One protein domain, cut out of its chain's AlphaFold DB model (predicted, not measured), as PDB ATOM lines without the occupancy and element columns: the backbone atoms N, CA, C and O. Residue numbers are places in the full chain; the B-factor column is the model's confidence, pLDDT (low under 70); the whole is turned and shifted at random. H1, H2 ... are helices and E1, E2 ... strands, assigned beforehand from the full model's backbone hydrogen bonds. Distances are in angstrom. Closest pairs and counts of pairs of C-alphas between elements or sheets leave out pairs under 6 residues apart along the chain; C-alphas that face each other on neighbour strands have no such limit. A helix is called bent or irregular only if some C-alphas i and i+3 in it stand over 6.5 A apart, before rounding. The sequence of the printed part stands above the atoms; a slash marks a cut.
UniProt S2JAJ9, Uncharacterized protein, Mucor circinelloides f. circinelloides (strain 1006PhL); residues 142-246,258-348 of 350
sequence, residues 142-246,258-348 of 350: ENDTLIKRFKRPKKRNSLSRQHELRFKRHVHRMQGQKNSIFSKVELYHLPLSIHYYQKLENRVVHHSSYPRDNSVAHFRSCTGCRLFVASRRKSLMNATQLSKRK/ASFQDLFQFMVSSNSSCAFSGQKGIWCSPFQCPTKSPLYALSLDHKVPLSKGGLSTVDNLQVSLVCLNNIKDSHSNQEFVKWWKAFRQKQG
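Overview. This is residues 142 to 246 and 258 to 348 of the 350 residues of an uncharacterized protein of Mucor circinelloides f. circinelloides (strain 1006PhL) (UniProt S2JAJ9). The domain has two lobes end to end: a larger one built round the strand hairpin E4 and E5, which lies between H6 and H7 with the long helix H5 near E4, and a smaller one made of the meander E1 E2 E3 with the short helix H2 over it and H3 at its far tip. H8 leads away from H7 at the edge of the larger lobe, and its last turns come close to the end of H1; the long loop of residues 270 to 297 runs near the middle of the whole. The printed part has 196 residues with eight named helices and five named strands, in the order H1 H2 H3 E1 E2 E3 H4 H5 H6 E4 E5 H7 H8. Both sheets, in the orders E1 - E2 - E3 and E4 - E5, are antiparallel, and the class is mixed, helices and strands. The whole is compact, with a radius of gyration of the C-alphas of 17.8 A, and the C-alphas span 52 by 41 by 26 A.

Along the chain. H1, residues 143 to 150, begins at C-alpha 143 at (42.651, 0.694, 31.543) and is 10.8 A long. H2 is residues 161 to 165, and H3 is residues 181 to 184; H3 is irregular, with C-alphas 181 and 184 7.6 A apart. E1 is residues 187 to 189, E2 residues 196 to 200, 13.0 A long, and E3 residues 203 to 207, 12.4 A long. H4 is residues 216 to 220. H5, residues 223 to 246, is the longest helix at 34.9 A and ends at C-alpha 246 at (34.605, -36.625, 41.643). After the cut come H6, residues 260 to 269, 14.1 A long, E4, residues 298 to 302, 13.2 A, and E5, residues 317 to 321, 13.1 A. H7 is residues 322 to 328, and H8, residues 333 to 346, 19.8 A long, ends at C-alpha 346 at (34.913, 2.815, 42.225).

Arrangement. E1, E2 and E3 form a meander, each strand the antiparallel neighbour of the one before. In the hairpin E1 and E2, N 188 and O 197 are within hydrogen-bond range at 2.8 A; in the hairpin E2 and E3, N 198 and O 205 are, at 2.8 A. Residues 172 to 173 pair antiparallel with residues 188 to 189 of E1. H2 is on this sheet at a height over the sheet of 9.3 A, only just over E3, with 3 of its 5 C-alphas falling on it; the closest C-alphas of H2 and E3, those of Leu 165 and Val 204, are 7.5 A apart. H3 and H4 are not on this sheet. H4 and H5 only just touch, only at the corner, with 3 pairs of C-alphas within 8 A, the closest being Arg 220 and Arg 226 at 6.1 A. H4 and H6 touch, with the C-alphas of Val 216 and Val 268 closest at 6.1 A. H5 touches H6 with residues 229 to 233 alone, the C-alphas of Val 229 and Phe 264 being closest at 6.2 A; they run opposite ways at a steep tilt of 68 degrees, only just short of about perpendicular. In the hairpin E4 and E5, N 299 and O 320 are within hydrogen-bond range at 2.8 A. The closest C-alphas of H6 and E5, those of Met 267 and Val 319, are 7.6 A apart, and those of E4 and H7, Ser 299 and Val 322, 5.6 A. H5 and E4 are near each other, with 7 pairs of C-alphas within 10 A. H7 and H8 are close but not clearly touching, with the C-alphas of Lys 328 and Phe 336 closest at 6.0 A. H1 and H8 are also close but not clearly touching, with the C-alphas of Phe 150 and Arg 344 closest at 7.7 A. Every O i to N i+4 pair is within hydrogen-bond range in H1, H2, H4, H5, H6, H7 and H8; H3 is too short for such a pair, and its one O i to N i+3 pair is not within range.

Size, cuts and confidence. The two C-alphas farthest apart, those of Ile 181 and Lys 246, are 55.2 A apart. Residues 247 to 257 are not printed, and C-alphas 246 and 258 are 20.9 A apart across the cut. Of the links that are printed whole, H2 to H3, H6 to E4 and E4 to E5 are long. The mean pLDDT of the printed part is 83.6; 35 residues are under 70, among them residues 152 to 160, 176 to 183 and 286 to 293.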
ATOM      1  N   GLU A 142      43.675  -2.975  28.766       64.19
ATOM      2  CA  GLU A 142      44.240  -1.630  28.885       64.19
ATOM      3  C   GLU A 142      43.180  -0.758  29.584       64.19
ATOM      4  O   GLU A 142      41.999  -0.832  29.218       64.19
ATOM      5  N   ASN A 143      43.569   0.002  30.616       58.25
ATOM      6  CA  ASN A 143      42.651   0.694  31.543       58.25
ATOM      7  C   ASN A 143      41.507   1.431  30.818       58.25
ATOM      8  O   ASN A 143      40.335   1.308  31.185       58.25
ATOM      9  N   ASP A 144      41.827   2.105  29.714       62.91
ATOM     10  CA  ASP A 144      40.871   2.855  28.902       62.91
ATOM     11  C   ASP A 144      39.783   1.985  28.271       62.91
ATOM     12  O   ASP A 144      38.628   2.404  28.173       62.91
ATOM     13  N   THR A 145      40.115   0.764  27.853       69.81
ATOM     14  CA  THR A 145      39.149  -0.165  27.253       69.81
ATOM     15  C   THR A 145      38.154  -0.654  28.300       69.81
ATOM     16  O   THR A 145      36.962  -0.754  28.007       69.81
ATOM     17  N   LEU A 146      38.610  -0.911  29.530       71.56
ATOM     18  CA  LEU A 146      37.741  -1.332  30.629       71.56
ATOM     19  C   LEU A 146      36.776  -0.220  31.014       71.56
ATOM     20  O   LEU A 146      35.567  -0.434  31.073       71.56
ATOM     21  N   ILE A 147      37.308   0.982  31.215       69.00
ATOM     22  CA  ILE A 147      36.514   2.146  31.587       69.00
ATOM     23  C   ILE A 147      35.485   2.445  30.493       69.00
ATOM     24  O   ILE A 147      34.304   2.558  30.797       69.00
ATOM     25  N   LYS A 148      35.878   2.490  29.211       73.38
ATOM     26  CA  LYS A 148      34.936   2.692  28.089       73.38
ATOM     27  C   LYS A 148      33.876   1.596  28.014       73.38
ATOM     28  O   LYS A 148      32.737   1.864  27.642       73.38
ATOM     29  N   ARG A 149      34.245   0.363  28.357       74.56
ATOM     30  CA  ARG A 149      33.343  -0.782  28.319       74.56
ATOM     31  C   ARG A 149      32.309  -0.740  29.436       74.56
ATOM     32  O   ARG A 149      31.140  -1.003  29.170       74.56
ATOM     33  N   PHE A 150      32.734  -0.462  30.668       74.06
ATOM     34  CA  PHE A 150      31.884  -0.516  31.860       74.06
ATOM     35  C   PHE A 150      31.235   0.816  32.237       74.06
ATOM     36  O   PHE A 150      30.203   0.790  32.913       74.06
ATOM     37  N   LYS A 151      31.730   1.957  31.739       70.56
ATOM     38  CA  LYS A 151      31.008   3.231  31.824       70.56
ATOM     39  C   LYS A 151      29.672   3.105  31.105       70.56
ATOM     40  O   LYS A 151      29.612   2.636  29.970       70.56
ATOM     41  N   ARG A 152      28.600   3.535  31.782       56.75
ATOM     42  CA  ARG A 152      27.225   3.548  31.261       56.75
ATOM     43  C   ARG A 152      27.205   4.194  29.867       56.75
ATOM     44  O   ARG A 152      27.424   5.403  29.764       56.75
ATOM     45  N   PRO A 153      26.926   3.444  28.790       52.94
ATOM     46  CA  PRO A 153      26.727   4.052  27.488       52.94
ATOM     47  C   PRO A 153      25.453   4.900  27.555       52.94
ATOM     48  O   PRO A 153      24.376   4.367  27.816       52.94
ATOM     49  N   LYS A 154      25.550   6.212  27.290       54.16
ATOM     50  CA  LYS A 154      24.374   7.105  27.190       54.16
ATOM     51  C   LYS A 154      23.374   6.647  26.108       54.16
ATOM     52  O   LYS A 154      22.210   7.026  26.145       54.16
ATOM     53  N   LYS A 155      23.800   5.789  25.171       55.28
ATOM     54  CA  LYS A 155      22.946   5.074  24.209       55.28
ATOM     55  C   LYS A 155      23.077   3.567  24.447       55.28
ATOM     56  O   LYS A 155      24.163   3.021  24.293       55.28
ATOM     57  N   ARG A 156      21.973   2.932  24.861       50.62
ATOM     58  CA  ARG A 156      21.792   1.493  25.163       50.62
ATOM     59  C   ARG A 156      22.896   0.579  24.609       50.62
ATOM     60  O   ARG A 156      22.852   0.241  23.435       50.62
ATOM     61  N   ASN A 157      23.802   0.122  25.479       53.56
ATOM     62  CA  ASN A 157      24.471  -1.190  25.459       53.56
ATOM     63  C   ASN A 157      24.959  -1.770  24.110       53.56
ATOM     64  O   ASN A 157      25.124  -2.984  24.020       53.56
ATOM     65  N   SER A 158      25.217  -0.977  23.070       58.97
ATOM     66  CA  SER A 158      25.684  -1.522  21.798       58.97
ATOM     67  C   SER A 158      27.123  -1.978  21.971       58.97
ATOM     68  O   SER A 158      28.005  -1.171  22.281       58.97
ATOM     69  N   LEU A 159      27.375  -3.267  21.763       63.56
ATOM     70  CA  LEU A 159      28.727  -3.705  21.486       63.56
ATOM     71  C   LEU A 159      29.199  -2.935  20.251       63.56
ATOM     72  O   LEU A 159      28.477  -2.871  19.256       63.56
ATOM     73  N   SER A 160      30.348  -2.256  20.330       67.38
ATOM     74  CA  SER A 160      30.810  -1.508  19.162       67.38
ATOM     75  C   SER A 160      30.994  -2.499  18.011       67.38
ATOM     76  O   SER A 160      31.559  -3.579  18.195       67.38
ATOM     77  N   ARG A 161      30.523  -2.135  16.813       71.62
ATOM     78  CA  ARG A 161      30.710  -2.956  15.603       71.62
ATOM     79  C   ARG A 161      32.184  -3.330  15.411       71.62
ATOM     80  O   ARG A 161      32.507  -4.438  15.004       71.62
ATOM     81  N   GLN A 162      33.083  -2.420  15.783       71.38
ATOM     82  CA  GLN A 162      34.529  -2.635  15.766       71.38
ATOM     83  C   GLN A 162      34.977  -3.800  16.664       71.38
ATOM     84  O   GLN A 162      35.911  -4.511  16.301       71.38
ATOM     85  N   HIS A 163      34.328  -4.031  17.810       75.06
ATOM     86  CA  HIS A 163      34.644  -5.174  18.668       75.06
ATOM     87  C   HIS A 163      34.190  -6.496  18.055       75.06
ATOM     88  O   HIS A 163      34.952  -7.455  18.110       75.06
ATOM     89  N   GLU A 164      33.017  -6.554  17.421       77.44
ATOM     90  CA  GLU A 164      32.560  -7.771  16.733       77.44
ATOM     91  C   GLU A 164      33.443  -8.150  15.547       77.44
ATOM     92  O   GLU A 164      33.733  -9.328  15.349       77.44
ATOM     93  N   LEU A 165      33.964  -7.165  14.811       72.56
ATOM     94  CA  LEU A 165      34.885  -7.412  13.698       72.56
ATOM     95  C   LEU A 165      36.178  -8.125  14.127       72.56
ATOM     96  O   LEU A 165      36.789  -8.819  13.311       72.56
ATOM     97  N   ARG A 166      36.574  -8.047  15.409       76.81
ATOM     98  CA  ARG A 166      37.700  -8.836  15.951       76.81
ATOM     99  C   ARG A 166      37.435 -10.344  15.898       76.81
ATOM    100  O   ARG A 166      38.373 -11.133  15.906       76.81
ATOM    101  N   PHE A 167      36.169 -10.734  15.783       76.50
ATOM    102  CA  PHE A 167      35.691 -12.110  15.740       76.50
ATOM    103  C   PHE A 167      35.300 -12.542  14.320       76.50
ATOM    104  O   PHE A 167      34.674 -13.584  14.149       76.50
ATOM    105  N   LYS A 168      35.707 -11.794  13.279       76.31
ATOM    106  CA  LYS A 168      35.359 -12.066  11.870       76.31
ATOM    107  C   LYS A 168      35.706 -13.474  11.372       76.31
ATOM    108  O   LYS A 168      35.140 -13.921  10.386       76.31
ATOM    109  N   ARG A 169      36.626 -14.181  12.035       77.62
ATOM    110  CA  ARG A 169      36.982 -15.576  11.718       77.62
ATOM    111  C   ARG A 169      35.956 -16.600  12.230       77.62
ATOM    112  O   ARG A 169      36.088 -17.777  11.925       77.62
ATOM    113  N   HIS A 170      34.958 -16.167  13.000       81.88
ATOM    114  CA  HIS A 170      33.954 -17.024  13.651       81.88
ATOM    115  C   HIS A 170      32.547 -16.798  13.115       81.88
ATOM    116  O   HIS A 170      31.573 -17.227  13.729       81.88
ATOM    117  N   VAL A 171      32.425 -16.066  12.012       87.19
ATOM    118  CA  VAL A 171      31.128 -15.834  11.398       87.19
ATOM    119  C   VAL A 171      30.682 -17.084  10.650       87.19
ATOM    120  O   VAL A 171      31.472 -17.766  10.000       87.19
ATOM    121  N   HIS A 172      29.397 -17.383  10.736       88.06
ATOM    122  CA  HIS A 172      28.754 -18.441   9.985       88.06
ATOM    123  C   HIS A 172      28.083 -17.842   8.764       88.06
ATOM    124  O   HIS A 172      27.417 -16.812   8.873       88.06
ATOM    125  N   ARG A 173      28.229 -18.507   7.618       89.56
ATOM    126  CA  ARG A 173      27.438 -18.185   6.434       89.56
ATOM    127  C   ARG A 173      25.970 -18.479   6.730       89.56
ATOM    128  O   ARG A 173      25.623 -19.592   7.126       89.56
ATOM    129  N   MET A 174      25.117 -17.488   6.519       84.50
ATOM    130  CA  MET A 174      23.677 -17.677   6.538       84.50
ATOM    131  C   MET A 174      23.274 -18.378   5.238       84.50
ATOM    132  O   MET A 174      23.585 -17.905   4.145       84.50
ATOM    133  N   GLN A 175      22.595 -19.520   5.339       79.69
ATOM    134  CA  GLN A 175      21.966 -20.123   4.166       79.69
ATOM    135  C   GLN A 175      20.777 -19.241   3.777       79.69
ATOM    136  O   GLN A 175      19.866 -19.033   4.580       79.69
ATOM    137  N   GLY A 176      20.846 -18.645   2.585       64.75
ATOM    138  CA  GLY A 176      19.850 -17.690   2.113       64.75
ATOM    139  C   GLY A 176      18.458 -18.314   2.059       64.75
ATOM    140  O   GLY A 176      18.291 -19.457   1.633       64.75
ATOM    141  N   GLN A 177      17.442 -17.550   2.463       63.97
ATOM    142  CA  GLN A 177      16.074 -17.869   2.072       63.97
ATOM    143  C   GLN A 177      15.990 -17.662   0.559       63.97
ATOM    144  O   GLN A 177      16.219 -16.549   0.080       63.97
ATOM    145  N   LYS A 178      15.686 -18.736  -0.182       62.12
ATOM    146  CA  LYS A 178      15.675 -18.773  -1.656       62.12
ATOM    147  C   LYS A 178      14.809 -17.678  -2.312       62.12
ATOM    148  O   LYS A 178      15.014 -17.388  -3.481       62.12
ATOM    149  N   ASN A 179      13.925 -17.025  -1.551       59.28
ATOM    150  CA  ASN A 179      12.948 -16.052  -2.046       59.28
ATOM    151  C   ASN A 179      13.215 -14.597  -1.607       59.28
ATOM    152  O   ASN A 179      12.338 -13.753  -1.752       59.28
ATOM    153  N   SER A 180      14.381 -14.278  -1.032       66.38
ATOM    154  CA  SER A 180      14.685 -12.887  -0.658       66.38
ATOM    155  C   SER A 180      15.387 -12.139  -1.796       66.38
ATOM    156  O   SER A 180      16.251 -12.701  -2.467       66.38
ATOM    157  N   ILE A 181      15.082 -10.844  -1.951       65.94
ATOM    158  CA  ILE A 181      15.766  -9.889  -2.854       65.94
ATOM    159  C   ILE A 181      17.299  -9.895  -2.636       65.94
ATOM    160  O   ILE A 181      18.074  -9.513  -3.509       65.94
ATOM    161  N   PHE A 182      17.754 -10.404  -1.487       63.47
ATOM    162  CA  PHE A 182      19.155 -10.572  -1.115       63.47
ATOM    163  C   PHE A 182      19.792 -11.880  -1.608       63.47
ATOM    164  O   PHE A 182      20.894 -12.204  -1.176       63.47
ATOM    165  N   SER A 183      19.158 -12.635  -2.512       64.25
ATOM    166  CA  SER A 183      19.714 -13.883  -3.066       64.25
ATOM    167  C   SER A 183      21.105 -13.713  -3.698       64.25
ATOM    168  O   SER A 183      21.862 -14.677  -3.769       64.25
ATOM    169  N   LYS A 184      21.469 -12.485  -4.092       76.25
ATOM    170  CA  LYS A 184      22.780 -12.136  -4.658       76.25
ATOM    171  C   LYS A 184      23.875 -11.848  -3.619       76.25
ATOM    172  O   LYS A 184      25.034 -11.736  -4.002       76.25
ATOM    173  N   VAL A 185      23.549 -11.699  -2.330       83.25
ATOM    174  CA  VAL A 185      24.519 -11.299  -1.295       83.25
ATOM    175  C   VAL A 185      24.699 -12.398  -0.252       83.25
ATOM    176  O   VAL A 185      23.772 -12.759   0.471       83.25
ATOM    177  N   GLU A 186      25.930 -12.897  -0.116       87.81
ATOM    178  CA  GLU A 186      26.279 -13.809   0.971       87.81
ATOM    179  C   GLU A 186      26.392 -13.056   2.301       87.81
ATOM    180  O   GLU A 186      27.297 -12.242   2.512       87.81
ATOM    181  N   LEU A 187      25.473 -13.360   3.216       88.44
ATOM    182  CA  LEU A 187      25.472 -12.815   4.567       88.44
ATOM    183  C   LEU A 187      26.115 -13.781   5.560       88.44
ATOM    184  O   LEU A 187      25.965 -15.002   5.487       88.44
ATOM    185  N   TYR A 188      26.802 -13.199   6.531       90.06
ATOM    186  CA  TYR A 188      27.533 -13.875   7.586       90.06
ATOM    187  C   TYR A 188      27.152 -13.280   8.941       90.06
ATOM    188  O   TYR A 188      26.900 -12.083   9.039       90.06
ATOM    189  N   HIS A 189      27.138 -14.079  10.003       89.88
ATOM    190  CA  HIS A 189      26.863 -13.577  11.351       89.88
ATOM    191  C   HIS A 189      27.616 -14.369  12.416       89.88
ATOM    192  O   HIS A 189      27.943 -15.539  12.226       89.88
ATOM    193  N   LEU A 190      27.904 -13.734  13.551       90.31
ATOM    194  CA  LEU A 190      28.450 -14.435  14.714       90.31
ATOM    195  C   LEU A 190      27.381 -15.365  15.323       90.31
ATOM    196  O   LEU A 190      26.184 -15.102  15.158       90.31
ATOM    197  N   PRO A 191      27.777 -16.432  16.046       92.19
ATOM    198  CA  PRO A 191      26.825 -17.332  16.686       92.19
ATOM    199  C   PRO A 191      25.790 -16.558  17.511       92.19
ATOM    200  O   PRO A 191      26.147 -15.796  18.405       92.19
ATOM    201  N   LEU A 192      24.504 -16.744  17.198       92.19
ATOM    202  CA  LEU A 192      23.377 -16.086  17.878       92.19
ATOM    203  C   LEU A 192      23.473 -14.541  17.944       92.19
ATOM    204  O   LEU A 192      22.855 -13.923  18.808       92.19
ATOM    205  N   SER A 193      24.264 -13.910  17.067       89.38
ATOM    206  CA  SER A 193      24.340 -12.451  16.961       89.38
ATOM    207  C   SER A 193      23.241 -11.916  16.057       89.38
ATOM    208  O   SER A 193      22.921 -12.506  15.028       89.38
ATOM    209  N   ILE A 194      22.713 -10.758  16.441       86.56
ATOM    210  CA  ILE A 194      21.733  -9.983  15.675       86.56
ATOM    211  C   ILE A 194      22.391  -9.129  14.579       86.56
ATOM    212  O   ILE A 194      21.704  -8.438  13.831       86.56
ATOM    213  N   HIS A 195      23.725  -9.118  14.525       86.75
ATOM    214  CA  HIS A 195      24.499  -8.348  13.564       86.75
ATOM    215  C   HIS A 195      24.963  -9.229  12.413       86.75
ATOM    216  O   HIS A 195      25.534 -10.306  12.614       86.75
ATOM    217  N   TYR A 196      24.752  -8.717  11.204       88.00
ATOM    218  CA  TYR A 196      25.067  -9.397   9.961       88.00
ATOM    219  C   TYR A 196      26.157  -8.651   9.229       88.00
ATOM    220  O   TYR A 196      26.351  -7.443   9.386       88.00
ATOM    221  N   TYR A 197      26.874  -9.403   8.418       88.12
ATOM    222  CA  TYR A 197      28.066  -8.959   7.749       88.12
ATOM    223  C   TYR A 197      28.081  -9.491   6.328       88.12
ATOM    224  O   TYR A 197      27.773 -10.656   6.091       88.12
ATOM    225  N   GLN A 198      28.493  -8.656   5.391       89.00
ATOM    226  CA  GLN A 198      28.857  -9.081   4.053       89.00
ATOM    227  C   GLN A 198      30.374  -9.227   3.998       89.00
ATOM    228  O   GLN A 198      31.113  -8.326   4.413       89.00
ATOM    229  N   LYS A 199      30.841 -10.370   3.500       86.25
ATOM    230  CA  LYS A 199      32.259 -10.577   3.220       86.25
ATOM    231  C   LYS A 199      32.529 -10.112   1.792       86.25
ATOM    232  O   LYS A 199      32.025 -10.704   0.847       86.25
ATOM    233  N   LEU A 200      33.285  -9.030   1.661       85.38
ATOM    234  CA  LEU A 200      33.883  -8.571   0.410       85.38
ATOM    235  C   LEU A 200      35.333  -9.075   0.365       85.38
ATOM    236  O   LEU A 200      35.886  -9.401   1.418       85.38
ATOM    237  N   GLU A 201      35.953  -9.111  -0.817       84.31
ATOM    238  CA  GLU A 201      37.291  -9.694  -1.041       84.31
ATOM    239  C   GLU A 201      38.313  -9.298   0.038       84.31
ATOM    240  O   GLU A 201      38.925 -10.164   0.661       84.31
ATOM    241  N   ASN A 202      38.385  -8.004   0.371       83.50
ATOM    242  CA  ASN A 202      39.373  -7.474   1.318       83.50
ATOM    243  C   ASN A 202      38.782  -6.957   2.640       83.50
ATOM    244  O   ASN A 202      39.518  -6.480   3.507       83.50
ATOM    245  N   ARG A 203      37.456  -7.014   2.836       83.12
ATOM    246  CA  ARG A 203      36.822  -6.429   4.032       83.12
ATOM    247  C   ARG A 203      35.505  -7.083   4.423       83.12
ATOM    248  O   ARG A 203      34.782  -7.631   3.604       83.12
ATOM    249  N   VAL A 204      35.170  -6.963   5.703       82.19
ATOM    250  CA  VAL A 204      33.879  -7.388   6.254       82.19
ATOM    251  C   VAL A 204      33.075  -6.136   6.576       82.19
ATOM    252  O   VAL A 204      33.513  -5.318   7.386       82.19
ATOM    253  N   VAL A 205      31.925  -5.969   5.926       85.88
ATOM    254  CA  VAL A 205      31.069  -4.783   6.069       85.88
ATOM    255  C   VAL A 205      29.811  -5.165   6.830       85.88
ATOM    256  O   VAL A 205      29.185  -6.174   6.532       85.88
ATOM    257  N   HIS A 206      29.442  -4.369   7.831       85.12
ATOM    258  CA  HIS A 206      28.203  -4.578   8.575       85.12
ATOM    259  C   HIS A 206      26.985  -4.327   7.678       85.12
ATOM    260  O   HIS A 206      26.866  -3.266   7.069       85.12
ATOM    261  N   HIS A 207      26.048  -5.267   7.677       83.19
ATOM    262  CA  HIS A 207      24.805  -5.206   6.928       83.19
ATOM    263  C   HIS A 207      23.644  -4.920   7.892       83.19
ATOM    264  O   HIS A 207      23.287  -5.750   8.723       83.19
ATOM    265  N   SER A 208      23.066  -3.720   7.818       70.69
ATOM    266  CA  SER A 208      22.036  -3.232   8.753       70.69
ATOM    267  C   SER A 208      20.650  -3.857   8.581       70.69
ATOM    268  O   SER A 208      19.768  -3.600   9.396       70.69
ATOM    269  N   SER A 209      20.438  -4.630   7.518       58.31
ATOM    270  CA  SER A 209      19.114  -4.733   6.898       58.31
ATOM    271  C   SER A 209      18.540  -6.148   6.854       58.31
ATOM    272  O   SER A 209      17.767  -6.429   5.948       58.31
ATOM    273  N   TYR A 210      18.926  -7.068   7.746       62.75
ATOM    274  CA  TYR A 210      18.403  -8.437   7.668       62.75
ATOM    275  C   TYR A 210      18.791  -9.311   8.861       62.75
ATOM    276  O   TYR A 210      19.948  -9.220   9.246       62.75
ATOM    277  N   PRO A 211      17.922 -10.217   9.351       61.34
ATOM    278  CA  PRO A 211      16.469 -10.107   9.449       61.34
ATOM    279  C   PRO A 211      16.068  -9.207  10.632       61.34
ATOM    280  O   PRO A 211      16.816  -9.044  11.595       61.34
ATOM    281  N   ARG A 212      14.863  -8.625  10.583       63.41
ATOM    282  CA  ARG A 212      14.298  -7.883  11.731       63.41
ATOM    283  C   ARG A 212      13.940  -8.811  12.899       63.41
ATOM    284  O   ARG A 212      13.954  -8.378  14.050       63.41
ATOM    285  N   ASP A 213      13.696 -10.087  12.603       70.69
ATOM    286  CA  ASP A 213      13.277 -11.081  13.582       70.69
ATOM    287  C   ASP A 213      14.484 -11.798  14.189       70.69
ATOM    288  O   ASP A 213      14.961 -12.817  13.689       70.69
ATOM    289  N   ASN A 214      14.940 -11.295  15.335       74.62
ATOM    290  CA  ASN A 214      15.916 -11.966  16.202       74.62
ATOM    291  C   ASN A 214      15.248 -13.092  17.009       74.62
ATOM    292  O   ASN A 214      15.317 -13.132  18.238       74.62
ATOM    293  N   SER A 215      14.534 -13.975  16.309       88.12
ATOM    294  CA  SER A 215      13.755 -15.056  16.901       88.12
ATOM    295  C   SER A 215      14.578 -16.336  17.045       88.12
ATOM    296  O   SER A 215      15.567 -16.576  16.348       88.12
ATOM    297  N   VAL A 216      14.136 -17.222  17.936       90.50
ATOM    298  CA  VAL A 216      14.751 -18.547  18.091       90.50
ATOM    299  C   VAL A 216      14.626 -19.374  16.813       90.50
ATOM    300  O   VAL A 216      15.567 -20.077  16.452       90.50
ATOM    301  N   ALA A 217      13.498 -19.261  16.105       90.81
ATOM    302  CA  ALA A 217      13.275 -19.945  14.835       90.81
ATOM    303  C   ALA A 217      14.327 -19.549  13.788       90.81
ATOM    304  O   ALA A 217      14.911 -20.426  13.152       90.81
ATOM    305  N   HIS A 218      14.631 -18.251  13.689       89.31
ATOM    306  CA  HIS A 218      15.652 -17.739  12.783       89.31
ATOM    307  C   HIS A 218      17.034 -18.360  13.061       89.31
ATOM    308  O   HIS A 218      17.670 -18.923  12.171       89.31
ATOM    309  N   PHE A 219      17.506 -18.333  14.309       91.81
ATOM    310  CA  PHE A 219      18.822 -18.901  14.616       91.81
ATOM    311  C   PHE A 219      18.845 -20.429  14.504       91.81
ATOM    312  O   PHE A 219      19.881 -21.004  14.162       91.81
ATOM    313  N   ARG A 220      17.717 -21.107  14.758       92.31
ATOM    314  CA  ARG A 220      17.600 -22.563  14.597       92.31
ATOM    315  C   ARG A 220      17.744 -23.007  13.145       92.31
ATOM    316  O   ARG A 220      18.238 -24.109  12.933       92.31
ATOM    317  N   SER A 221      17.386 -22.189  12.155       90.50
ATOM    318  CA  SER A 221      17.621 -22.538  10.747       90.50
ATOM    319  C   SER A 221      19.086 -22.381  10.320       90.50
ATOM    320  O   SER A 221      19.468 -22.872   9.262       90.50
ATOM    321  N   CYS A 222      19.937 -21.741  11.128       91.19
ATOM    322  CA  CYS A 222      21.365 -21.611  10.841       91.19
ATOM    323  C   CYS A 222      22.160 -22.829  11.346       91.19
ATOM    324  O   CYS A 222      22.301 -23.044  12.555       91.19
ATOM    325  N   THR A 223      22.768 -23.588  10.424       92.44
ATOM    326  CA  THR A 223      23.636 -24.742  10.737       92.44
ATOM    327  C   THR A 223      24.757 -24.382  11.709       92.44
ATOM    328  O   THR A 223      24.974 -25.093  12.688       92.44
ATOM    329  N   GLY A 224      25.425 -23.242  11.510       92.00
ATOM    330  CA  GLY A 224      26.498 -22.801  12.402       92.00
ATOM    331  C   GLY A 224      26.016 -22.521  13.831       92.00
ATOM    332  O   GLY A 224      26.669 -22.916  14.795       92.00
ATOM    333  N   CYS A 225      24.836 -21.912  13.999       93.69
ATOM    334  CA  CYS A 225      24.254 -21.689  15.328       93.69
ATOM    335  C   CYS A 225      23.839 -22.997  16.007       93.69
ATOM    336  O   CYS A 225      24.088 -23.172  17.200       93.69
ATOM    337  N   ARG A 226      23.268 -23.946  15.255       95.12
ATOM    338  CA  ARG A 226      22.947 -25.288  15.767       95.12
ATOM    339  C   ARG A 226      24.185 -26.016  16.272       95.12
ATOM    340  O   ARG A 226      24.177 -26.500  17.403       95.12
ATOM    341  N   LEU A 227      25.247 -26.061  15.469       94.06
ATOM    342  CA  LEU A 227      26.509 -26.698  15.847       94.06
ATOM    343  C   LEU A 227      27.148 -26.007  17.055       94.06
ATOM    344  O   LEU A 227      27.637 -26.678  17.964       94.06
ATOM    345  N   PHE A 228      27.083 -24.676  17.110       94.12
ATOM    346  CA  PHE A 228      27.563 -23.911  18.253       94.12
ATOM    347  C   PHE A 228      26.833 -24.290  19.551       94.12
ATOM    348  O   PHE A 228      27.485 -24.649  20.535       94.12
ATOM    349  N   VAL A 229      25.495 -24.282  19.560       95.94
ATOM    350  CA  VAL A 229      24.705 -24.659  20.747       95.94
ATOM    351  C   VAL A 229      24.920 -26.131  21.114       95.94
ATOM    352  O   VAL A 229      25.058 -26.456  22.293       95.94
ATOM    353  N   ALA A 230      25.035 -27.024  20.126       95.75
ATOM    354  CA  ALA A 230      25.318 -28.439  20.361       95.75
ATOM    355  C   ALA A 230      26.682 -28.638  21.041       95.75
ATOM    356  O   ALA A 230      26.790 -29.391  22.009       95.75
ATOM    357  N   SER A 231      27.705 -27.905  20.593       94.75
ATOM    358  CA  SER A 231      29.032 -27.897  21.213       94.75
ATOM    359  C   SER A 231      28.976 -27.399  22.661       94.75
ATOM    360  O   SER A 231      29.517 -28.044  23.560       94.75
ATOM    361  N   ARG A 232      28.234 -26.314  22.933       94.69
ATOM    362  CA  ARG A 232      28.032 -25.815  24.305       94.69
ATOM    363  C   ARG A 232      27.329 -26.825  25.201       94.69
ATOM    364  O   ARG A 232      27.780 -27.051  26.323       94.69
ATOM    365  N   ARG A 233      26.293 -27.491  24.693       95.56
ATOM    366  CA  ARG A 233      25.627 -28.581  25.412       95.56
ATOM    367  C   ARG A 233      26.593 -29.724  25.720       95.56
ATOM    368  O   ARG A 233      26.627 -30.185  26.856       95.56
ATOM    369  N   LYS A 234      27.418 -30.143  24.753       94.38
ATOM    370  CA  LYS A 234      28.444 -31.181  24.957       94.38
ATOM    371  C   LYS A 234      29.425 -30.794  26.071       94.38
ATOM    372  O   LYS A 234      29.721 -31.619  26.929       94.38
ATOM    373  N   SER A 235      29.876 -29.537  26.120       93.19
ATOM    374  CA  SER A 235      30.723 -29.047  27.219       93.19
ATOM    375  C   SER A 235      30.034 -29.144  28.586       93.19
ATOM    376  O   SER A 235      30.661 -29.592  29.543       93.19
ATOM    377  N   LEU A 236      28.748 -28.783  28.681       93.94
ATOM    378  CA  LEU A 236      27.974 -28.921  29.921       93.94
ATOM    379  C   LEU A 236      27.822 -30.386  30.349       93.94
ATOM    380  O   LEU A 236      27.959 -30.694  31.534       93.94
ATOM    381  N   MET A 237      27.581 -31.296  29.400       93.75
ATOM    382  CA  MET A 237      27.523 -32.738  29.670       93.75
ATOM    383  C   MET A 237      28.842 -33.246  30.250       93.75
ATOM    384  O   MET A 237      28.839 -33.871  31.310       93.75
ATOM    385  N   ASN A 238      29.965 -32.900  29.618       92.75
ATOM    386  CA  ASN A 238      31.293 -33.298  30.080       92.75
ATOM    387  C   ASN A 238      31.597 -32.753  31.486       92.75
ATOM    388  O   ASN A 238      32.045 -33.502  32.351       92.75
ATOM    389  N   ALA A 239      31.317 -31.469  31.737       91.25
ATOM    390  CA  ALA A 239      31.532 -30.848  33.045       91.25
ATOM    391  C   ALA A 239      30.675 -31.506  34.143       91.25
ATOM    392  O   ALA A 239      31.170 -31.807  35.232       91.25
ATOM    393  N   THR A 240      29.408 -31.797  33.835       90.94
ATOM    394  CA  THR A 240      28.479 -32.474  34.754       90.94
ATOM    395  C   THR A 240      28.950 -33.891  35.069       90.94
ATOM    396  O   THR A 240      29.007 -34.278  36.235       90.94
ATOM    397  N   GLN A 241      29.346 -34.662  34.051       89.75
ATOM    398  CA  GLN A 241      29.844 -36.025  34.230       89.75
ATOM    399  C   GLN A 241      31.139 -36.051  35.051       89.75
ATOM    400  O   GLN A 241      31.275 -36.868  35.961       89.75
ATOM    401  N   LEU A 242      32.068 -35.129  34.782       90.00
ATOM    402  CA  LEU A 242      33.304 -34.998  35.551       90.00
ATOM    403  C   LEU A 242      33.019 -34.673  37.023       90.00
ATOM    404  O   LEU A 242      33.615 -35.278  37.913       90.00
ATOM    405  N   SER A 243      32.090 -33.752  37.292       88.25
ATOM    406  CA  SER A 243      31.697 -33.407  38.660       88.25
ATOM    407  C   SER A 243      31.065 -34.591  39.398       88.25
ATOM    408  O   SER A 243      31.408 -34.825  40.557       88.25
ATOM    409  N   LYS A 244      30.212 -35.380  38.727       86.06
ATOM    410  CA  LYS A 244      29.634 -36.606  39.300       86.06
ATOM    411  C   LYS A 244      30.708 -37.619  39.692       86.06
ATOM    412  O   LYS A 244      30.698 -38.098  40.821       86.06
ATOM    413  N   ARG A 245      31.669 -37.887  38.796       87.25
ATOM    414  CA  ARG A 245      32.781 -38.822  39.059       87.25
ATOM    415  C   ARG A 245      33.581 -38.429  40.301       87.25
ATOM    416  O   ARG A 245      33.892 -39.284  41.119       87.25
ATOM    417  N   LYS A 246      33.860 -37.133  40.478       87.12
ATOM    418  CA  LYS A 246      34.605 -36.625  41.643       87.12
ATOM    419  C   LYS A 246      33.869 -36.805  42.971       87.12
ATOM    420  O   LYS A 246      34.505 -36.825  44.015       87.12
ATOM    421  N   ALA A 258      20.475 -29.396  30.493       95.62
ATOM    422  CA  ALA A 258      19.426 -28.841  29.654       95.62
ATOM    423  C   ALA A 258      19.295 -29.590  28.313       95.62
ATOM    424  O   ALA A 258      20.289 -30.008  27.692       95.62
ATOM    425  N   SER A 259      18.052 -29.738  27.846       96.25
ATOM    426  CA  SER A 259      17.790 -30.238  26.500       96.25
ATOM    427  C   SER A 259      18.413 -29.296  25.460       96.25
ATOM    428  O   SER A 259      18.737 -28.138  25.742       96.25
ATOM    429  N   PHE A 260      18.619 -29.788  24.237       96.75
ATOM    430  CA  PHE A 260      19.138 -28.936  23.166       96.75
ATOM    431  C   PHE A 260      18.187 -27.765  22.885       96.75
ATOM    432  O   PHE A 260      18.647 -26.637  22.715       96.75
ATOM    433  N   GLN A 261      16.876 -28.016  22.878       97.44
ATOM    434  CA  GLN A 261      15.847 -27.017  22.616       97.44
ATOM    435  C   GLN A 261      15.824 -25.929  23.692       97.44
ATOM    436  O   GLN A 261      15.828 -24.749  23.323       97.44
ATOM    437  N   ASP A 262      15.857 -26.315  24.969       97.12
ATOM    438  CA  ASP A 262      15.802 -25.379  26.099       97.12
ATOM    439  C   ASP A 262      17.071 -24.540  26.172       97.12
ATOM    440  O   ASP A 262      17.005 -23.322  26.323       97.12
ATOM    441  N   LEU A 263      18.239 -25.166  25.982       97.56
ATOM    442  CA  LEU A 263      19.502 -24.439  25.965       97.56
ATOM    443  C   LEU A 263      19.549 -23.436  24.808       97.56
ATOM    444  O   LEU A 263      19.984 -22.300  24.991       97.56
ATOM    445  N   PHE A 264      19.079 -23.832  23.623       97.75
ATOM    446  CA  PHE A 264      19.011 -22.939  22.471       97.75
ATOM    447  C   PHE A 264      18.103 -21.738  22.766       97.75
ATOM    448  O   PHE A 264      18.507 -20.594  22.551       97.75
ATOM    449  N   GLN A 265      16.897 -21.997  23.283       97.44
ATOM    450  CA  GLN A 265      15.936 -20.959  23.653       97.44
ATOM    451  C   GLN A 265      16.539 -20.001  24.683       97.44
ATOM    452  O   GLN A 265      16.488 -18.787  24.490       97.44
ATOM    453  N   PHE A 266      17.155 -20.538  25.736       97.50
ATOM    454  CA  PHE A 266      17.819 -19.774  26.786       97.50
ATOM    455  C   PHE A 266      18.924 -18.864  26.227       97.50
ATOM    456  O   PHE A 266      18.938 -17.660  26.488       97.50
ATOM    457  N   MET A 267      19.822 -19.413  25.403       97.25
ATOM    458  CA  MET A 267      20.941 -18.657  24.838       97.25
ATOM    459  C   MET A 267      20.483 -17.532  23.904       97.25
ATOM    460  O   MET A 267      21.035 -16.437  23.985       97.25
ATOM    461  N   VAL A 268      19.464 -17.755  23.066       95.06
ATOM    462  CA  VAL A 268      18.893 -16.686  22.224       95.06
ATOM    463  C   VAL A 268      18.166 -15.645  23.075       95.06
ATOM    464  O   VAL A 268      18.380 -14.450  22.888       95.06
ATOM    465  N   SER A 269      17.361 -16.081  24.051       94.56
ATOM    466  CA  SER A 269      16.576 -15.184  24.915       94.56
ATOM    467  C   SER A 269      17.458 -14.286  25.787       94.56
ATOM    468  O   SER A 269      17.059 -13.174  26.123       94.56
ATOM    469  N   SER A 270      18.696 -14.708  26.081       94.31
ATOM    470  CA  SER A 270      19.703 -13.853  26.724       94.31
ATOM    471  C   SER A 270      20.033 -12.594  25.922       94.31
ATOM    472  O   SER A 270      20.586 -11.642  26.473       94.31
ATOM    473  N   ASN A 271      19.738 -12.584  24.615       92.00
ATOM    474  CA  ASN A 271      20.064 -11.506  23.689       92.00
ATOM    475  C   ASN A 271      21.550 -11.110  23.786       92.00
ATOM    476  O   ASN A 271      21.903  -9.931  23.788       92.00
ATOM    477  N   SER A 272      22.434 -12.094  23.967       92.12
ATOM    478  CA  SER A 272      23.873 -11.877  24.155       92.12
ATOM    479  C   SER A 272      24.210 -10.919  25.308       92.12
ATOM    480  O   SER A 272      25.227 -10.236  25.261       92.12
ATOM    481  N   SER A 273      23.370 -10.825  26.341       92.62
ATOM    482  CA  SER A 273      23.608  -9.988  27.523       92.62
ATOM    483  C   SER A 273      24.132 -10.815  28.695       92.62
ATOM    484  O   SER A 273      23.595 -11.868  29.028       92.62
ATOM    485  N   CYS A 274      25.165 -10.309  29.362       93.19
ATOM    486  CA  CYS A 274      25.648 -10.862  30.622       93.19
ATOM    487  C   CYS A 274      24.662 -10.572  31.762       93.19
ATOM    488  O   CYS A 274      24.284  -9.421  31.969       93.19
ATOM    489  N   ALA A 275      24.310 -11.594  32.540       92.50
ATOM    490  CA  ALA A 275      23.382 -11.507  33.664       92.50
ATOM    491  C   ALA A 275      23.885 -10.585  34.791       92.50
ATOM    492  O   ALA A 275      23.095  -9.876  35.402       92.50
ATOM    493  N   PHE A 276      25.199 -10.535  35.039       88.75
ATOM    494  CA  PHE A 276      25.774  -9.721  36.120       88.75
ATOM    495  C   PHE A 276      25.930  -8.238  35.771       88.75
ATOM    496  O   PHE A 276      25.795  -7.362  36.627       88.75
ATOM    497  N   SER A 277      26.300  -7.942  34.525       87.06
ATOM    498  CA  SER A 277      26.654  -6.584  34.098       87.06
ATOM    499  C   SER A 277      25.613  -5.942  33.184       87.06
ATOM    500  O   SER A 277      25.677  -4.738  32.946       87.06
ATOM    501  N   GLY A 278      24.686  -6.728  32.628       88.62
ATOM    502  CA  GLY A 278      23.756  -6.321  31.570       88.62
ATOM    503  C   GLY A 278      24.418  -6.092  30.205       88.62
ATOM    504  O   GLY A 278      23.728  -5.840  29.211       88.62
ATOM    505  N   GLN A 279      25.748  -6.172  30.121       86.94
ATOM    506  CA  GLN A 279      26.490  -5.815  28.918       86.94
ATOM    507  C   GLN A 279      26.342  -6.844  27.806       86.94
ATOM    508  O   GLN A 279      26.372  -8.048  28.056       86.94
ATOM    509  N   LYS A 280      26.285  -6.352  26.564       89.38
ATOM    510  CA  LYS A 280      26.296  -7.188  25.360       89.38
ATOM    511  C   LYS A 280      27.661  -7.800  25.115       89.38
ATOM    512  O   LYS A 280      28.615  -7.041  24.995       89.38
ATOM    513  N   GLY A 281      27.767  -9.115  25.023       90.69
ATOM    514  CA  GLY A 281      28.981  -9.821  24.626       90.69
ATOM    515  C   GLY A 281      28.805 -10.587  23.315       90.69
ATOM    516  O   GLY A 281      27.818 -10.422  22.606       90.69
ATOM    517  N   ILE A 282      29.787 -11.427  23.008       91.19
ATOM    518  CA  ILE A 282      29.863 -12.243  21.802       91.19
ATOM    519  C   ILE A 282      29.929 -13.704  22.209       91.19
ATOM    520  O   ILE A 282      30.802 -14.125  22.971       91.19
ATOM    521  N   TRP A 283      29.042 -14.500  21.630       92.25
ATOM    522  CA  TRP A 283      29.182 -15.941  21.633       92.25
ATOM    523  C   TRP A 283      30.296 -16.343  20.664       92.25
ATOM    524  O   TRP A 283      30.164 -16.222  19.451       92.25
ATOM    525  N   CYS A 284      31.412 -16.817  21.201       85.75
ATOM    526  CA  CYS A 284      32.526 -17.364  20.426       85.75
ATOM    527  C   CYS A 284      32.749 -18.824  20.826       85.75
ATOM    528  O   CYS A 284      32.433 -19.206  21.950       85.75
ATOM    529  N   SER A 285      33.278 -19.668  19.940       76.50
ATOM    530  CA  SER A 285      33.722 -21.022  20.316       76.50
ATOM    531  C   SER A 285      34.957 -20.930  21.226       76.50
ATOM    532  O   SER A 285      35.829 -20.117  20.934       76.50
ATOM    533  N   PRO A 286      35.092 -21.735  22.298       64.19
ATOM    534  CA  PRO A 286      36.231 -21.630  23.215       64.19
ATOM    535  C   PRO A 286      37.572 -21.948  22.534       64.19
ATOM    536  O   PRO A 286      38.584 -21.368  22.900       64.19
ATOM    537  N   PHE A 287      37.568 -22.793  21.500       66.12
ATOM    538  CA  PHE A 287      38.764 -23.132  20.715       66.12
ATOM    539  C   PHE A 287      39.165 -22.056  19.709       66.12
ATOM    540  O   PHE A 287      40.247 -22.110  19.136       66.12
ATOM    541  N   GLN A 288      38.266 -21.114  19.439       65.94
ATOM    542  CA  GLN A 288      38.449 -20.142  18.372       65.94
ATOM    543  C   GLN A 288      38.426 -18.707  18.899       65.94
ATOM    544  O   GLN A 288      38.917 -17.808  18.231       65.94
ATOM    545  N   CYS A 289      37.899 -18.479  20.103       66.12
ATOM    546  CA  CYS A 289      37.863 -17.165  20.709       66.12
ATOM    547  C   CYS A 289      39.297 -16.658  20.899       66.12
ATOM    548  O   CYS A 289      40.096 -17.357  21.527       66.12
ATOM    549  N   PRO A 290      39.643 -15.456  20.410       61.09
ATOM    550  CA  PRO A 290      40.942 -14.887  20.699       61.09
ATOM    551  C   PRO A 290      41.095 -14.809  22.219       61.09
ATOM    552  O   PRO A 290      40.350 -14.094  22.891       61.09
ATOM    553  N   THR A 291      42.071 -15.543  22.759       58.66
ATOM    554  CA  THR A 291      42.418 -15.591  24.194       58.66
ATOM    555  C   THR A 291      42.631 -14.199  24.792       58.66
ATOM    556  O   THR A 291      42.494 -14.002  25.995       58.66
ATOM    557  N   LYS A 292      42.892 -13.207  23.933       64.44
ATOM    558  CA  LYS A 292      43.053 -11.787  24.247       64.44
ATOM    559  C   LYS A 292      41.740 -10.993  24.392       64.44
ATOM    560  O   LYS A 292      41.804  -9.797  24.635       64.44
ATOM    561  N   SER A 293      40.551 -11.581  24.209       69.56
ATOM    562  CA  SER A 293      39.258 -10.857  24.293       69.56
ATOM    563  C   SER A 293      38.232 -11.401  25.313       69.56
ATOM    564  O   SER A 293      37.027 -11.389  25.031       69.56
ATOM    565  N   PRO A 294      38.631 -11.819  26.531       77.12
ATOM    566  CA  PRO A 294      37.693 -12.356  27.523       77.12
ATOM    567  C   PRO A 294      36.699 -11.313  28.067       77.12
ATOM    568  O   PRO A 294      35.678 -11.689  28.632       77.12
ATOM    569  N   LEU A 295      36.957 -10.013  27.860       82.81
ATOM    570  CA  LEU A 295      36.041  -8.917  28.223       82.81
ATOM    571  C   LEU A 295      34.756  -8.870  27.386       82.81
ATOM    572  O   LEU A 295      33.784  -8.218  27.772       82.81
ATOM    573  N   TYR A 296      34.777  -9.500  26.213       85.88
ATOM    574  CA  TYR A 296      33.670  -9.486  25.259       85.88
ATOM    575  C   TYR A 296      33.056 -10.868  25.078       85.88
ATOM    576  O   TYR A 296      31.893 -10.960  24.706       85.88
ATOM    577  N   ALA A 297      33.807 -11.932  25.356       89.75
ATOM    578  CA  ALA A 297      33.344 -13.302  25.208       89.75
ATOM    579  C   ALA A 297      32.269 -13.663  26.246       89.75
ATOM    580  O   ALA A 297      32.435 -13.400  27.437       89.75
ATOM    581  N   LEU A 298      31.199 -14.311  25.790       93.25
ATOM    582  CA  LEU A 298      30.159 -14.888  26.638       93.25
ATOM    583  C   LEU A 298      30.428 -16.368  26.922       93.25
ATOM    584  O   LEU A 298      30.886 -17.123  26.059       93.25
ATOM    585  N   SER A 299      30.075 -16.791  28.129       94.44
ATOM    586  CA  SER A 299      30.049 -18.181  28.569       94.44
ATOM    587  C   SER A 299      28.760 -18.495  29.321       94.44
ATOM    588  O   SER A 299      28.027 -17.606  29.755       94.44
ATOM    589  N   LEU A 300      28.500 -19.791  29.476       95.75
ATOM    590  CA  LEU A 300      27.489 -20.304  30.391       95.75
ATOM    591  C   LEU A 300      28.153 -20.520  31.750       95.75
ATOM    592  O   LEU A 300      29.216 -21.136  31.816       95.75
ATOM    593  N   ASP A 301      27.539 -19.985  32.794       94.00
ATOM    594  CA  ASP A 301      27.953 -20.119  34.188       94.00
ATOM    595  C   ASP A 301      26.833 -20.792  34.992       94.00
ATOM    596  O   ASP A 301      25.653 -20.661  34.656       94.00
ATOM    597  N   HIS A 302      27.201 -21.501  36.054       92.81
ATOM    598  CA  HIS A 302      26.262 -22.112  36.986       92.81
ATOM    599  C   HIS A 302      26.013 -21.179  38.176       92.81
ATOM    600  O   HIS A 302      26.959 -20.769  38.852       92.81
ATOM    601  N   LYS A 303      24.748 -20.876  38.488       91.50
ATOM    602  CA  LYS A 303      24.375 -20.081  39.674       91.50
ATOM    603  C   LYS A 303      24.859 -20.778  40.948       91.50
ATOM    604  O   LYS A 303      25.608 -20.195  41.729       91.50
ATOM    605  N   VAL A 304      24.498 -22.052  41.093       89.19
ATOM    606  CA  VAL A 304      25.068 -22.984  42.068       89.19
ATOM    607  C   VAL A 304      26.150 -23.800  41.364       89.19
ATOM    608  O   VAL A 304      25.825 -24.531  40.424       89.19
ATOM    609  N   PRO A 305      27.426 -23.719  41.785       89.00
ATOM    610  CA  PRO A 305      28.503 -24.469  41.157       89.00
ATOM    611  C   PRO A 305      28.227 -25.971  41.123       89.00
ATOM    612  O   PRO A 305      27.689 -26.541  42.079       89.00
ATOM    613  N   LEU A 306      28.702 -26.639  40.066       88.81
ATOM    614  CA  LEU A 306      28.667 -28.099  39.999       88.81
ATOM    615  C   LEU A 306      29.341 -28.703  41.233       88.81
ATOM    616  O   LEU A 306      28.771 -29.611  41.818       88.81
ATOM    617  N   SER A 307      30.451 -28.125  41.718       85.19
ATOM    618  CA  SER A 307      31.180 -28.493  42.949       85.19
ATOM    619  C   SER A 307      30.429 -28.256  44.267       85.19
ATOM    620  O   SER A 307      30.842 -28.812  45.285       85.19
ATOM    621  N   LYS A 308      29.237 -27.638  44.237       85.81
ATOM    622  CA  LYS A 308      28.312 -27.527  45.388       85.81
ATOM    623  C   LYS A 308      26.941 -28.202  45.227       85.81
ATOM    624  O   LYS A 308      26.098 -28.070  46.097       85.81
ATOM    625  N   GLY A 309      26.715 -28.932  44.138       86.62
ATOM    626  CA  GLY A 309      25.501 -29.738  43.945       86.62
ATOM    627  C   GLY A 309      24.604 -29.189  42.848       86.62
ATOM    628  O   GLY A 309      23.571 -29.777  42.554       86.62
ATOM    629  N   GLY A 310      25.015 -28.091  42.209       89.44
ATOM    630  CA  GLY A 310      24.295 -27.530  41.083       89.44
ATOM    631  C   GLY A 310      24.220 -28.487  39.897       89.44
ATOM    632  O   GLY A 310      25.085 -29.345  39.698       89.44
ATOM    633  N   LEU A 311      23.180 -28.297  39.091       91.12
ATOM    634  CA  LEU A 311      22.907 -29.053  37.870       91.12
ATOM    635  C   LEU A 311      23.135 -28.171  36.637       91.12
ATOM    636  O   LEU A 311      23.111 -26.949  36.735       91.12
ATOM    637  N   SER A 312      23.321 -28.754  35.455       95.06
ATOM    638  CA  SER A 312      23.437 -27.997  34.194       95.06
ATOM    639  C   SER A 312      22.078 -27.781  33.512       95.06
ATOM    640  O   SER A 312      21.987 -27.818  32.283       95.06
ATOM    641  N   THR A 313      21.014 -27.599  34.293       95.62
ATOM    642  CA  THR A 313      19.662 -27.256  33.822       95.62
ATOM    643  C   THR A 313      19.536 -25.751  33.592       95.62
ATOM    644  O   THR A 313      20.290 -24.974  34.174       95.62
ATOM    645  N   VAL A 314      18.587 -25.317  32.755       96.50
ATOM    646  CA  VAL A 314      18.412 -23.888  32.422       96.50
ATOM    647  C   VAL A 314      18.216 -23.024  33.672       96.50
ATOM    648  O   VAL A 314      18.809 -21.952  33.757       96.50
ATOM    649  N   ASP A 315      17.492 -23.516  34.679       95.88
ATOM    650  CA  ASP A 315      17.218 -22.772  35.917       95.88
ATOM    651  C   ASP A 315      18.480 -22.450  36.723       95.88
ATOM    652  O   ASP A 315      18.560 -21.406  37.379       95.88
ATOM    653  N   ASN A 316      19.495 -23.314  36.632       95.19
ATOM    654  CA  ASN A 316      20.783 -23.122  37.286       95.19
ATOM    655  C   ASN A 316      21.843 -22.505  36.357       95.19
ATOM    656  O   ASN A 316      22.956 -22.237  36.803       95.19
ATOM    657  N   LEU A 317      21.531 -22.255  35.084       96.50
ATOM    658  CA  LEU A 317      22.437 -21.582  34.158       96.50
ATOM    659  C   LEU A 317      22.205 -20.067  34.150       96.50
ATOM    660  O   LEU A 317      21.102 -19.558  34.351       96.50
ATOM    661  N   GLN A 318      23.274 -19.329  33.878       96.06
ATOM    662  CA  GLN A 318      23.246 -17.901  33.588       96.06
ATOM    663  C   GLN A 318      24.294 -17.552  32.528       96.06
ATOM    664  O   GLN A 318      25.329 -18.208  32.407       96.06
ATOM    665  N   VAL A 319      24.026 -16.515  31.737       96.25
ATOM    666  CA  VAL A 319      24.984 -16.010  30.748       96.25
ATOM    667  C   VAL A 319      25.934 -15.033  31.432       96.25
ATOM    668  O   VAL A 319      25.495 -14.056  32.034       96.25
ATOM    669  N   SER A 320      27.239 -15.262  31.332       94.12
ATOM    670  CA  SER A 320      28.261 -14.407  31.941       94.12
ATOM    671  C   SER A 320      29.319 -13.995  30.923       94.12
ATOM    672  O   SER A 320      29.529 -14.683  29.927       94.12
ATOM    673  N   LEU A 321      29.998 -12.871  31.163       92.06
ATOM    674  CA  LEU A 321      31.255 -12.595  30.469       92.06
ATOM    675  C   LEU A 321      32.319 -13.548  31.011       92.06
ATOM    676  O   LEU A 321      32.400 -13.751  32.223       92.06
ATOM    677  N   VAL A 322      33.172 -14.077  30.137       90.62
ATOM    678  CA  VAL A 322      34.239 -15.013  30.525       90.62
ATOM    679  C   VAL A 322      35.122 -14.417  31.626       90.62
ATOM    680  O   VAL A 322      35.426 -15.103  32.597       90.62
ATOM    681  N   CYS A 323      35.481 -13.131  31.537       88.69
ATOM    682  CA  CYS A 323      36.277 -12.477  32.581       88.69
ATOM    683  C   CYS A 323      35.592 -12.468  33.959       88.69
ATOM    684  O   CYS A 323      36.259 -12.696  34.962       88.69
ATOM    685  N   LEU A 324      34.274 -12.247  34.014       91.38
ATOM    686  CA  LEU A 324      33.509 -12.242  35.263       91.38
ATOM    687  C   LEU A 324      33.319 -13.658  35.802       91.38
ATOM    688  O   LEU A 324      33.438 -13.876  37.004       91.38
ATOM    689  N   ASN A 325      33.075 -14.619  34.909       90.75
ATOM    690  CA  ASN A 325      32.971 -16.022  35.279       90.75
ATOM    691  C   ASN A 325      34.269 -16.533  35.927       90.75
ATOM    692  O   ASN A 325      34.233 -17.122  37.000       90.75
ATOM    693  N   ASN A 326      35.423 -16.206  35.338       88.00
ATOM    694  CA  ASN A 326      36.731 -16.585  35.877       88.00
ATOM    695  C   ASN A 326      36.991 -16.004  37.276       88.00
ATOM    696  O   ASN A 326      37.673 -16.628  38.079       88.00
ATOM    697  N   ILE A 327      36.473 -14.808  37.569       88.69
ATOM    698  CA  ILE A 327      36.589 -14.197  38.900       88.69
ATOM    699  C   ILE A 327      35.668 -14.915  39.899       88.69
ATOM    700  O   ILE A 327      36.054 -15.145  41.045       88.69
ATOM    701  N   LYS A 328      34.462 -15.300  39.467       88.62
ATOM    702  CA  LYS A 328      33.483 -16.010  40.298       88.62
ATOM    703  C   LYS A 328      33.898 -17.445  40.646       88.62
ATOM    704  O   LYS A 328      33.548 -17.892  41.730       88.62
ATOM    705  N   ASP A 329      34.619 -18.149  39.771       80.56
ATOM    706  CA  ASP A 329      34.862 -19.605  39.863       80.56
ATOM    707  C   ASP A 329      35.431 -20.077  41.219       80.56
ATOM    708  O   ASP A 329      35.083 -21.150  41.710       80.56
ATOM    709  N   SER A 330      36.239 -19.245  41.881       71.94
ATOM    710  CA  SER A 330      36.857 -19.568  43.178       71.94
ATOM    711  C   SER A 330      36.108 -19.027  44.403       71.94
ATOM    712  O   SER A 330      36.589 -19.193  45.517       71.94
ATOM    713  N   HIS A 331      34.948 -18.382  44.234       81.81
ATOM    714  CA  HIS A 331      34.345 -17.559  45.288       81.81
ATOM    715  C   HIS A 331      32.836 -17.776  45.444       81.81
ATOM    716  O   HIS A 331      32.143 -18.310  44.576       81.81
ATOM    717  N   SER A 332      32.295 -17.353  46.590       82.88
ATOM    718  CA  SER A 332      30.846 -17.379  46.806       82.88
ATOM    719  C   SER A 332      30.138 -16.327  45.943       82.88
ATOM    720  O   SER A 332      30.680 -15.258  45.655       82.88
ATOM    721  N   ASN A 333      28.885 -16.597  45.562       84.62
ATOM    722  CA  ASN A 333      28.092 -15.636  44.792       84.62
ATOM    723  C   ASN A 333      27.888 -14.315  45.559       84.62
ATOM    724  O   ASN A 333      27.933 -13.243  44.963       84.62
ATOM    725  N   GLN A 334      27.721 -14.378  46.886       88.25
ATOM    726  CA  GLN A 334      27.583 -13.192  47.738       88.25
ATOM    727  C   GLN A 334      28.843 -12.320  47.709       88.25
ATOM    728  O   GLN A 334      28.757 -11.103  47.528       88.25
ATOM    729  N   GLU A 335      30.022 -12.934  47.834       89.06
ATOM    730  CA  GLU A 335      31.289 -12.208  47.776       89.06
ATOM    731  C   GLU A 335      31.505 -11.581  46.396       89.06
ATOM    732  O   GLU A 335      31.877 -10.409  46.302       89.06
ATOM    733  N   PHE A 336      31.188 -12.321  45.328       91.38
ATOM    734  CA  PHE A 336      31.246 -11.819  43.957       91.38
ATOM    735  C   PHE A 336      30.332 -10.610  43.743       91.38
ATOM    736  O   PHE A 336      30.782  -9.590  43.224       91.38
ATOM    737  N   VAL A 337      29.072 -10.677  44.183       90.44
ATOM    738  CA  VAL A 337      28.119  -9.562  44.067       90.44
ATOM    739  C   VAL A 337      28.609  -8.336  44.843       90.44
ATOM    740  O   VAL A 337      28.575  -7.220  44.317       90.44
ATOM    741  N   LYS A 338      29.130  -8.533  46.063       91.81
ATOM    742  CA  LYS A 338      29.712  -7.457  46.883       91.81
ATOM    743  C   LYS A 338      30.907  -6.805  46.189       91.81
ATOM    744  O   LYS A 338      30.967  -5.577  46.097       91.81
ATOM    745  N   TRP A 339      31.836  -7.611  45.675       93.62
ATOM    746  CA  TRP A 339      32.979  -7.130  44.901       93.62
ATOM    747  C   TRP A 339      32.535  -6.369  43.652       93.62
ATOM    748  O   TRP A 339      33.003  -5.256  43.423       93.62
ATOM    749  N   TRP A 340      31.603  -6.925  42.876       91.50
ATOM    750  CA  TRP A 340      31.145  -6.341  41.620       91.50
ATOM    751  C   TRP A 340      30.494  -4.973  41.826       91.50
ATOM    752  O   TRP A 340      30.798  -4.025  41.098       91.50
ATOM    753  N   LYS A 341      29.653  -4.835  42.860       90.56
ATOM    754  CA  LYS A 341      29.038  -3.555  43.240       90.56
ATOM    755  C   LYS A 341      30.103  -2.505  43.571       90.56
ATOM    756  O   LYS A 341      30.060  -1.403  43.027       90.56
ATOM    757  N   ALA A 342      31.079  -2.867  44.404       91.31
ATOM    758  CA  ALA A 342      32.149  -1.965  44.820       91.31
ATOM    759  C   ALA A 342      33.077  -1.580  43.654       91.31
ATOM    760  O   ALA A 342      33.397  -0.408  43.467       91.31
ATOM    761  N   PHE A 343      33.439  -2.548  42.809       90.00
ATOM    762  CA  PHE A 343      34.222  -2.319  41.597       90.00
ATOM    763  C   PHE A 343      33.526  -1.330  40.662       90.00
ATOM    764  O   PHE A 343      34.124  -0.337  40.254       90.00
ATOM    765  N   ARG A 344      32.234  -1.535  40.378       86.38
ATOM    766  CA  ARG A 344      31.468  -0.614  39.529       86.38
ATOM    767  C   ARG A 344      31.388   0.796  40.104       86.38
ATOM    768  O   ARG A 344      31.535   1.752  39.347       86.38
ATOM    769  N   GLN A 345      31.163   0.919  41.409       87.19
ATOM    770  CA  GLN A 345      31.113   2.216  42.082       87.19
ATOM    771  C   GLN A 345      32.460   2.941  41.976       87.19
ATOM    772  O   GLN A 345      32.507   4.107  41.598       87.19
ATOM    773  N   LYS A 346      33.565   2.235  42.241       85.81
ATOM    774  CA  LYS A 346      34.913   2.815  42.225       85.81
ATOM    775  C   LYS A 346      35.371   3.230  40.826       85.81
ATOM    776  O   LYS A 346      36.030   4.253  40.688       85.81
ATOM    777  N   GLN A 347      35.007   2.466  39.797       82.12
ATOM    778  CA  GLN A 347      35.387   2.731  38.404       82.12
ATOM    779  C   GLN A 347      34.465   3.748  37.694       82.12
ATOM    780  O   GLN A 347      34.565   3.926  36.480       82.12
ATOM    781  N   GLY A 348      33.533   4.394  38.410       67.69
ATOM    782  CA  GLY A 348      32.602   5.370  37.823       67.69
ATOM    783  C   GLY A 348      31.619   4.749  36.819       67.69
ATOM    784  O   GLY A 348      31.276   5.360  35.808       67.69
TER     785      GLY A 348